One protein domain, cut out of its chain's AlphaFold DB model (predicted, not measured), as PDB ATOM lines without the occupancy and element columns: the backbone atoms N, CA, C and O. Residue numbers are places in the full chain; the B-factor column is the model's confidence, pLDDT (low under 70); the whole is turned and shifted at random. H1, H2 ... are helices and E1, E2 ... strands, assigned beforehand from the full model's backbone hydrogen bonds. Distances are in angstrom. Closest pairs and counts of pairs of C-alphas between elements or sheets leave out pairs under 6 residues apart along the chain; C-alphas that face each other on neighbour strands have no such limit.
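This is residues 34 to 78 and 87 to 113 of the 125 residues of the protein "Subtilase-type protease inhibitor" of Nocardia sp. RB56 (UniProt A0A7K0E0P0). Two antiparallel hairpins, E1 with E2 and E3 with E4, lie side by side as one long sheet, and one helix, H1, only grazes it, chiefly near E2. The 72 printed residues hold E1, E2, H1, E3, E4 along the chain, a mixed class; the antiparallel sheet runs E2, E1, E3, E4. The whole is a rod of 42 by 20 by 19 A, only just compact, close to loose, with a radius of gyration of the C-alphas of 13.4 A.

E1, residues 34 to 40, begins at C-alpha 34 (-7.770, 13.604, -6.500) and spans 20.2 A. E2, residues 47 to 52, spans 17.0 A. H1, residues 63 to 73, spans 15.7 A. E3, residues 93 to 101, spans 23.5 A and bends by 52 degrees at residue 98. E4, residues 104 to 112, spans 25.8 A and ends at C-alpha 112 (-4.350, 37.959, -5.571).

N 37 and O 49 of E1 and E2 are 2.9 A apart, N 36 and O 98 of E1 and E3 2.8 A, and N 97 and O 108 of E3 and E4 2.9 A, each within hydrogen-bond range. The closest C-alphas of E2 and H1, Leu 51 and Ile 63, are 6.3 A apart. In H1, 6 of 7 O i to N i+4 pairs are within range.

Residues 79 to 86 are not printed; C-alphas 78 and 87 are 19.7 A apart across the cut. Of the links printed whole, none is long. No printed residue is under 70 in pLDDT.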
ATOM      1  N   ASP A  34      -8.628  13.415  -5.326       96.12
ATOM      2  CA  ASP A  34      -7.770  13.604  -6.500       96.12
ATOM      3  C   ASP A  34      -7.971  15.025  -7.052       96.12
ATOM      4  O   ASP A  34      -9.066  15.405  -7.474       96.12
ATOM      5  N   LEU A  35      -6.927  15.848  -6.964       96.75
ATOM      6  CA  LEU A  35      -6.966  17.297  -7.151       96.75
ATOM      7  C   LEU A  35      -5.919  17.752  -8.168       96.75
ATOM      8  O   LEU A  35      -4.761  17.341  -8.128       96.75
ATOM      9  N   THR A  36      -6.312  18.674  -9.041       97.75
ATOM     10  CA  THR A  36      -5.411  19.417  -9.926       97.75
ATOM     11  C   THR A  36      -5.364  20.870  -9.480       97.75
ATOM     12  O   THR A  36      -6.373  21.571  -9.545       97.75
ATOM     13  N   PHE A  37      -4.189  21.320  -9.044       97.31
ATOM     14  CA  PHE A  37      -3.906  22.706  -8.684       97.31
ATOM     15  C   PHE A  37      -3.261  23.426  -9.870       97.31
ATOM     16  O   PHE A  37      -2.401  22.856 -10.542       97.31
ATOM     17  N   THR A  38      -3.596  24.698 -10.078       96.94
ATOM     18  CA  THR A  38      -2.973  25.572 -11.082       96.94
ATOM     19  C   THR A  38      -2.600  26.927 -10.476       96.94
ATOM     20  O   THR A  38      -3.398  27.529  -9.755       96.94
ATOM     21  N   ARG A  39      -1.399  27.418 -10.803       95.19
ATOM     22  CA  ARG A  39      -0.922  28.781 -10.546       95.19
ATOM     23  C   ARG A  39      -0.556  29.452 -11.867       95.19
ATOM     24  O   ARG A  39       0.307  28.969 -12.598       95.19
ATOM     25  N   ASP A  40      -1.219  30.567 -12.138       95.00
ATOM     26  CA  ASP A  40      -1.028  31.441 -13.296       95.00
ATOM     27  C   ASP A  40      -0.609  32.835 -12.804       95.00
ATOM     28  O   ASP A  40      -1.157  33.330 -11.821       95.00
ATOM     29  N   GLU A  41       0.401  33.444 -13.420       92.94
ATOM     30  CA  GLU A  41       0.964  34.742 -13.018       92.94
ATOM     31  C   GLU A  41       1.806  35.346 -14.166       92.94
ATOM     32  O   GLU A  41       2.434  34.590 -14.914       92.94
ATOM     33  N   PRO A  42       1.867  36.685 -14.330       92.19
ATOM     34  CA  PRO A  42       2.648  37.306 -15.394       92.19
ATOM     35  C   PRO A  42       4.134  36.943 -15.335       92.19
ATOM     36  O   PRO A  42       4.702  36.759 -14.257       92.19
ATOM     37  N   ASP A  43       4.751  36.908 -16.519       92.50
ATOM     38  CA  ASP A  43       6.170  36.622 -16.770       92.50
ATOM     39  C   ASP A  43       6.645  35.195 -16.407       92.50
ATOM     40  O   ASP A  43       7.817  34.864 -16.604       92.50
ATOM     41  N   HIS A  44       5.738  34.307 -15.981       91.94
ATOM     42  CA  HIS A  44       6.023  32.897 -15.704       91.94
ATOM     43  C   HIS A  44       5.120  31.945 -16.517       91.94
ATOM     44  O   HIS A  44       3.984  32.286 -16.840       91.94
ATOM     45  N   PRO A  45       5.581  30.722 -16.849       95.94
ATOM     46  CA  PRO A  45       4.699  29.682 -17.373       95.94
ATOM     47  C   PRO A  45       3.669  29.256 -16.323       95.94
ATOM     48  O   PRO A  45       4.021  29.091 -15.151       95.94
ATOM     49  N   VAL A  46       2.433  28.995 -16.759       96.50
ATOM     50  CA  VAL A  46       1.381  28.401 -15.919       96.50
ATOM     51  C   VAL A  46       1.882  27.079 -15.331       96.50
ATOM     52  O   VAL A  46       2.254  26.165 -16.072       96.50
ATOM     53  N   ARG A  47       1.885  26.969 -14.000       96.06
ATOM     54  CA  ARG A  47       2.286  25.755 -13.277       96.06
ATOM     55  C   ARG A  47       1.048  24.976 -12.863       96.06
ATOM     56  O   ARG A  47       0.147  25.536 -12.246       96.06
ATOM     57  N   THR A  48       1.030  23.682 -13.162       97.75
ATOM     58  CA  THR A  48      -0.061  22.774 -12.794       97.75
ATOM     59  C   THR A  48       0.512  21.525 -12.147       97.75
ATOM     60  O   THR A  48       1.394  20.887 -12.724       97.75
ATOM     61  N   VAL A  49      -0.008  21.159 -10.976       97.69
ATOM     62  CA  VAL A  49       0.372  19.933 -10.266       97.69
ATOM     63  C   VAL A  49      -0.851  19.101  -9.904       97.69
ATOM     64  O   VAL A  49      -1.905  19.639  -9.566       97.69
ATOM     65  N   THR A  50      -0.704  17.780  -9.964       97.81
ATOM     66  CA  THR A  50      -1.717  16.837  -9.480       97.81
ATOM     67  C   THR A  50      -1.350  16.321  -8.094       97.81
ATOM     68  O   THR A  50      -0.175  16.123  -7.779       97.81
ATOM     69  N   LEU A  51      -2.365  16.093  -7.271       97.25
ATOM     70  CA  LEU A  51      -2.267  15.558  -5.923       97.25
ATOM     71  C   LEU A  51      -3.382  14.535  -5.731       97.25
ATOM     72  O   LEU A  51      -4.552  14.884  -5.849       97.25
ATOM     73  N   GLY A  52      -3.035  13.312  -5.352       96.12
ATOM     74  CA  GLY A  52      -4.005  12.354  -4.851       96.12
ATOM     75  C   GLY A  52      -3.478  11.594  -3.644       96.12
ATOM     76  O   GLY A  52      -2.283  11.321  -3.547       96.12
ATOM     77  N   CYS A  53      -4.389  11.282  -2.730       94.81
ATOM     78  CA  CYS A  53      -4.117  10.664  -1.432       94.81
ATOM     79  C   CYS A  53      -4.717   9.252  -1.371       94.81
ATOM     80  O   CYS A  53      -5.651   8.961  -2.113       94.81
ATOM     81  N   ASP A  54      -4.202   8.384  -0.497       89.81
ATOM     82  CA  ASP A  54      -4.692   7.006  -0.296       89.81
ATOM     83  C   ASP A  54      -4.827   6.163  -1.594       89.81
ATOM     84  O   ASP A  54      -5.936   5.825  -2.018       89.81
ATOM     85  N   PRO A  55      -3.711   5.777  -2.250       91.81
ATOM     86  CA  PRO A  55      -2.316   6.037  -1.878       91.81
ATOM     87  C   PRO A  55      -1.842   7.425  -2.333       91.81
ATOM     88  O   PRO A  55      -2.472   8.040  -3.186       91.81
ATOM     89  N   ASP A  56      -0.695   7.884  -1.841       94.81
ATOM     90  CA  ASP A  56      -0.031   9.102  -2.326       94.81
ATOM     91  C   ASP A  56       0.394   8.963  -3.807       94.81
ATOM     92  O   ASP A  56       1.180   8.078  -4.155       94.81
ATOM     93  N   SER A  57      -0.083   9.844  -4.698       95.44
ATOM     94  CA  SER A  57       0.491  10.029  -6.044       95.44
ATOM     95  C   SER A  57       0.220  11.422  -6.634       95.44
ATOM     96  O   SER A  57      -0.494  12.235  -6.050       95.44
ATOM     97  N   GLY A  58       0.822  11.711  -7.793       95.44
ATOM     98  CA  GLY A  58       0.677  12.976  -8.516       95.44
ATOM     99  C   GLY A  58       2.028  13.602  -8.869       95.44
ATOM    100  O   GLY A  58       3.055  12.925  -8.834       95.44
ATOM    101  N   SER A  59       2.019  14.889  -9.213       97.69
ATOM    102  CA  SER A  59       3.218  15.707  -9.461       97.69
ATOM    103  C   SER A  59       3.466  16.798  -8.411       97.69
ATOM    104  O   SER A  59       4.469  17.500  -8.502       97.69
ATOM    105  N   HIS A  60       2.588  16.944  -7.414       96.81
ATOM    106  CA  HIS A  60       2.739  17.915  -6.327       96.81
ATOM    107  C   HIS A  60       4.061  17.693  -5.554       96.81
ATOM    108  O   HIS A  60       4.350  16.561  -5.159       96.81
ATOM    109  N   PRO A  61       4.862  18.741  -5.273       95.69
ATOM    110  CA  PRO A  61       6.228  18.585  -4.754       95.69
ATOM    111  C   PRO A  61       6.314  18.004  -3.332       95.69
ATOM    112  O   PRO A  61       7.378  17.550  -2.916       95.69
ATOM    113  N   ASN A  62       5.213  18.002  -2.572       95.44
ATOM    114  CA  ASN A  62       5.159  17.471  -1.207       95.44
ATOM    115  C   ASN A  62       3.811  16.787  -0.896       95.44
ATOM    116  O   ASN A  62       3.038  17.255  -0.056       95.44
ATOM    117  N   ILE A  63       3.491  15.715  -1.634       95.88
ATOM    118  CA  ILE A  63       2.218  14.962  -1.535       95.88
ATOM    119  C   ILE A  63       1.876  14.634  -0.072       95.88
ATOM    120  O   ILE A  63       0.829  15.045   0.423       95.88
ATOM    121  N   ALA A  64       2.807  14.015   0.657       94.88
ATOM    122  CA  ALA A  64       2.604  13.585   2.040       94.88
ATOM    123  C   ALA A  64       2.371  14.733   3.046       94.88
ATOM    124  O   ALA A  64       1.909  14.485   4.160       94.88
ATOM    125  N   ALA A  65       2.694  15.993   2.724       93.69
ATOM    126  CA  ALA A  65       2.277  17.144   3.533       93.69
ATOM    127  C   ALA A  65       0.875  17.634   3.151       93.69
ATOM    128  O   ALA A  65       0.056  17.867   4.039       93.69
ATOM    129  N   ALA A  66       0.581  17.733   1.854       94.69
ATOM    130  CA  ALA A  66      -0.721  18.166   1.356       94.69
ATOM    131  C   ALA A  66      -1.850  17.184   1.717       94.69
ATOM    132  O   ALA A  66      -2.902  17.611   2.184       94.69
ATOM    133  N   CYS A  67      -1.612  15.876   1.614       94.69
ATOM    134  CA  CYS A  67      -2.579  14.858   2.026       94.69
ATOM    135  C   CYS A  67      -2.847  14.875   3.538       94.69
ATOM    136  O   CYS A  67      -3.999  14.792   3.954       94.69
ATOM    137  N   ARG A  68      -1.819  15.086   4.378       93.06
ATOM    138  CA  ARG A  68      -2.012  15.253   5.833       93.06
ATOM    139  C   ARG A  68      -2.770  16.530   6.195       93.06
ATOM    140  O   ARG A  68      -3.543  16.497   7.144       93.06
ATOM    141  N   TYR A  69      -2.565  17.622   5.457       91.88
ATOM    142  CA  TYR A  69      -3.337  18.857   5.623       91.88
ATOM    143  C   TYR A  69      -4.826  18.614   5.316       91.88
ATOM    144  O   TYR A  69      -5.682  18.821   6.173       91.88
ATOM    145  N   LEU A  70      -5.126  18.063   4.134       92.12
ATOM    146  CA  LEU A  70      -6.497  17.791   3.683       92.12
ATOM    147  C   LEU A  70      -7.227  16.740   4.543       92.12
ATOM    148  O   LEU A  70      -8.452  16.777   4.644       92.12
ATOM    149  N   ALA A  71      -6.493  15.825   5.183       90.12
ATOM    150  CA  ALA A  71      -7.038  14.863   6.140       90.12
ATOM    151  C   ALA A  71      -7.283  15.446   7.549       90.12
ATOM    152  O   ALA A  71      -8.060  14.869   8.307       90.12
ATOM    153  N   ALA A  72      -6.627  16.556   7.911       86.50
ATOM    154  CA  ALA A  72      -6.783  17.206   9.213       86.50
ATOM    155  C   ALA A  72      -7.925  18.233   9.214       86.50
ATOM    156  O   ALA A  72      -8.799  18.167  10.076       86.50
ATOM    157  N   ASP A  73      -7.937  19.137   8.229       76.44
ATOM    158  CA  ASP A  73      -8.939  20.208   8.128       76.44
ATOM    159  C   ASP A  73     -10.204  19.763   7.366       76.44
ATOM    160  O   ASP A  73     -11.270  20.359   7.513       76.44
ATOM    161  N   GLY A  74     -10.113  18.702   6.550       71.12
ATOM    162  CA  GLY A  74     -11.226  18.097   5.801       71.12
ATOM    163  C   GLY A  74     -11.710  18.892   4.580       71.12
ATOM    164  O   GLY A  74     -12.153  18.288   3.598       71.12
ATOM    165  N   ASP A  75     -11.595  20.219   4.626       78.06
ATOM    166  CA  ASP A  75     -11.939  21.170   3.568       78.06
ATOM    167  C   ASP A  75     -10.682  21.835   2.967       78.06
ATOM    168  O   ASP A  75      -9.583  21.777   3.516       78.06
ATOM    169  N   LEU A  76     -10.839  22.464   1.798       85.25
ATOM    170  CA  LEU A  76      -9.759  23.148   1.086       85.25
ATOM    171  C   LEU A  76      -9.920  24.665   1.216       85.25
ATOM    172  O   LEU A  76     -10.885  25.244   0.716       85.25
ATOM    173  N   VAL A  77      -8.948  25.304   1.866       85.88
ATOM    174  CA  VAL A  77      -8.917  26.752   2.108       85.88
ATOM    175  C   VAL A  77      -7.936  27.414   1.138       85.88
ATOM    176  O   VAL A  77      -6.791  26.982   1.007       85.88
ATOM    177  N   LEU A  78      -8.384  28.462   0.440       88.19
ATOM    178  CA  LEU A  78      -7.516  29.331  -0.365       88.19
ATOM    179  C   LEU A  78      -6.686  30.245   0.558       88.19
ATOM    180  O   LEU A  78      -7.248  30.754   1.527       88.19
ATOM    181  N   CYS A  87       1.865  46.556  -1.870       76.62
ATOM    182  CA  CYS A  87       2.193  46.281  -3.266       76.62
ATOM    183  C   CYS A  87       2.582  47.546  -4.048       76.62
ATOM    184  O   CYS A  87       1.736  48.364  -4.399       76.62
ATOM    185  N   ILE A  88       3.864  47.670  -4.409       81.31
ATOM    186  CA  ILE A  88       4.382  48.777  -5.240       81.31
ATOM    187  C   ILE A  88       3.945  48.711  -6.719       81.31
ATOM    188  O   ILE A  88       4.133  49.668  -7.470       81.31
ATOM    189  N   ARG A  89       3.397  47.571  -7.153       85.31
ATOM    190  CA  ARG A  89       2.865  47.312  -8.497       85.31
ATOM    191  C   ARG A  89       1.810  46.205  -8.406       85.31
ATOM    192  O   ARG A  89       1.996  45.253  -7.654       85.31
ATOM    193  N   TYR A  90       0.752  46.313  -9.209       87.75
ATOM    194  CA  TYR A  90      -0.184  45.215  -9.462       87.75
ATOM    195  C   TYR A  90       0.499  44.132 -10.313       87.75
ATOM    196  O   TYR A  90       0.912  44.408 -11.440       87.75
ATOM    197  N   HIS A  91       0.638  42.925  -9.769       89.94
ATOM    198  CA  HIS A  91       1.249  41.770 -10.440       89.94
ATOM    199  C   HIS A  91       0.442  40.528 -10.050       89.94
ATOM    200  O   HIS A  91       0.763  39.893  -9.044       89.94
ATOM    201  N   PRO A  92      -0.673  40.250 -10.750       91.75
ATOM    202  CA  PRO A  92      -1.682  39.333 -10.249       91.75
ATOM    203  C   PRO A  92      -1.199  37.887 -10.253       91.75
ATOM    204  O   PRO A  92      -0.667  37.412 -11.250       91.75
ATOM    205  N   VAL A  93      -1.451  37.169  -9.164       92.25
ATOM    206  CA  VAL A  93      -1.276  35.713  -9.101       92.25
ATOM    207  C   VAL A  93      -2.659  35.088  -9.024       92.25
ATOM    208  O   VAL A  93      -3.463  35.472  -8.184       92.25
ATOM    209  N   SER A  94      -2.955  34.129  -9.886       93.94
ATOM    210  CA  SER A  94      -4.208  33.380  -9.923       93.94
ATOM    211  C   SER A  94      -3.964  31.958  -9.439       93.94
ATOM    212  O   SER A  94      -3.259  31.191 -10.093       93.94
ATOM    213  N   LEU A  95      -4.563  31.592  -8.303       95.00
ATOM    214  CA  LEU A  95      -4.594  30.214  -7.812       95.00
ATOM    215  C   LEU A  95      -5.948  29.587  -8.142       95.00
ATOM    216  O   LEU A  95      -6.994  30.219  -7.971       95.00
ATOM    217  N   HIS A  96      -5.934  28.345  -8.609       95.81
ATOM    218  CA  HIS A  96      -7.120  27.564  -8.949       95.81
ATOM    219  C   HIS A  96      -6.917  26.105  -8.527       95.81
ATOM    220  O   HIS A  96      -5.798  25.594  -8.571       95.81
ATOM    221  N   VAL A  97      -7.991  25.427  -8.137       97.00
ATOM    222  CA  VAL A  97      -8.015  23.975  -7.943       97.00
ATOM    223  C   VAL A  97      -9.336  23.401  -8.442       97.00
ATOM    224  O   VAL A  97     -10.386  24.033  -8.299       97.00
ATOM    225  N   ILE A  98      -9.274  22.195  -9.000       97.38
ATOM    226  CA  ILE A  98     -10.423  21.364  -9.378       97.38
ATOM    227  C   ILE A  98     -10.180  19.906  -8.988       97.38
ATOM    228  O   ILE A  98      -9.032  19.470  -8.926       97.38
ATOM    229  N   GLY A  99     -11.251  19.137  -8.787       95.81
ATOM    230  CA  GLY A  99     -11.180  17.682  -8.632       95.81
ATOM    231  C   GLY A  99     -12.163  17.147  -7.596       95.81
ATOM    232  O   GLY A  99     -13.260  17.686  -7.438       95.81
ATOM    233  N   THR A 100     -11.765  16.096  -6.883       94.69
ATOM    234  CA  THR A 100     -12.483  15.532  -5.736       94.69
ATOM    235  C   THR A 100     -11.698  15.726  -4.440       94.69
ATOM    236  O   THR A 100     -10.477  15.609  -4.410       94.69
ATOM    237  N   LEU A 101     -12.410  15.997  -3.347       93.88
ATOM    238  CA  LEU A 101     -11.887  16.019  -1.983       93.88
ATOM    239  C   LEU A 101     -12.820  15.210  -1.081       93.88
ATOM    240  O   LEU A 101     -13.970  15.594  -0.848       93.88
ATOM    241  N   ASN A 102     -12.323  14.090  -0.562       91.62
ATOM    242  CA  ASN A 102     -13.062  13.164   0.297       91.62
ATOM    243  C   ASN A 102     -14.413  12.725  -0.326       91.62
ATOM    244  O   ASN A 102     -15.447  12.684   0.336       91.62
ATOM    245  N   GLY A 103     -14.406  12.451  -1.636       91.56
ATOM    246  CA  GLY A 103     -15.554  12.054  -2.459       91.56
ATOM    247  C   GLY A 103     -16.434  13.214  -2.944       91.56
ATOM    248  O   GLY A 103     -17.350  12.997  -3.736       91.56
ATOM    249  N   ARG A 104     -16.174  14.449  -2.498       92.00
ATOM    250  CA  ARG A 104     -16.959  15.644  -2.844       92.00
ATOM    251  C   ARG A 104     -16.298  16.380  -4.018       92.00
ATOM    252  O   ARG A 104     -15.095  16.621  -3.942       92.00
ATOM    253  N   PRO A 105     -17.019  16.762  -5.087       93.94
ATOM    254  CA  PRO A 105     -16.440  17.577  -6.151       93.94
ATOM    255  C   PRO A 105     -16.110  18.980  -5.626       93.94
ATOM    256  O   PRO A 105     -16.930  19.595  -4.942       93.94
ATOM    257  N   VAL A 106     -14.929  19.498  -5.965       94.44
ATOM    258  CA  VAL A 106     -14.470  20.837  -5.570       94.44
ATOM    259  C   VAL A 106     -13.989  21.645  -6.773       94.44
ATOM    260  O   VAL A 106     -13.390  21.118  -7.712       94.44
ATOM    261  N   SER A 107     -14.240  22.951  -6.722       95.12
ATOM    262  CA  SER A 107     -13.638  23.955  -7.599       95.12
ATOM    263  C   SER A 107     -13.520  25.258  -6.813       95.12
ATOM    264  O   SER A 107     -14.511  25.728  -6.255       95.12
ATOM    265  N   ALA A 108     -12.310  25.809  -6.719       93.75
ATOM    266  CA  ALA A 108     -12.047  27.040  -5.976       93.75
ATOM    267  C   ALA A 108     -10.954  27.866  -6.663       93.75
ATOM    268  O   ALA A 108      -9.937  27.326  -7.098       93.75
ATOM    269  N   HIS A 109     -11.165  29.179  -6.758       94.50
ATOM    270  CA  HIS A 109     -10.275  30.119  -7.437       94.50
ATOM    271  C   HIS A 109     -10.180  31.443  -6.668       94.50
ATOM    272  O   HIS A 109     -11.186  31.935  -6.158       94.50
ATOM    273  N   ARG A 110      -8.983  32.039  -6.630       93.56
ATOM    274  CA  ARG A 110      -8.752  33.432  -6.220       93.56
ATOM    275  C   ARG A 110      -7.618  34.030  -7.045       93.56
ATOM    276  O   ARG A 110      -6.567  33.405  -7.193       93.56
ATOM    277  N   THR A 111      -7.818  35.255  -7.520       92.38
ATOM    278  CA  THR A 111      -6.728  36.136  -7.954       92.38
ATOM    279  C   THR A 111      -6.326  37.035  -6.788       92.38
ATOM    280  O   THR A 111      -7.181  37.604  -6.112       92.38
ATOM    281  N   TYR A 112      -5.025  37.136  -6.565       89.62
ATOM    282  CA  TYR A 112      -4.350  37.959  -5.571       89.62
ATOM    283  C   TYR A 112      -3.752  39.145  -6.327       89.62
ATOM    284  O   TYR A 112      -3.218  38.950  -7.419       89.62
ATOM    285  N   GLY A 113      -3.831  40.369  -5.801       87.75
ATOM    286  CA  GLY A 113      -3.429  41.563  -6.570       87.75
ATOM    287  C   GLY A 113      -1.920  41.688  -6.844       87.75
ATOM    288  O   GLY A 113      -1.480  42.562  -7.597       87.75
TER     289      GLY A 113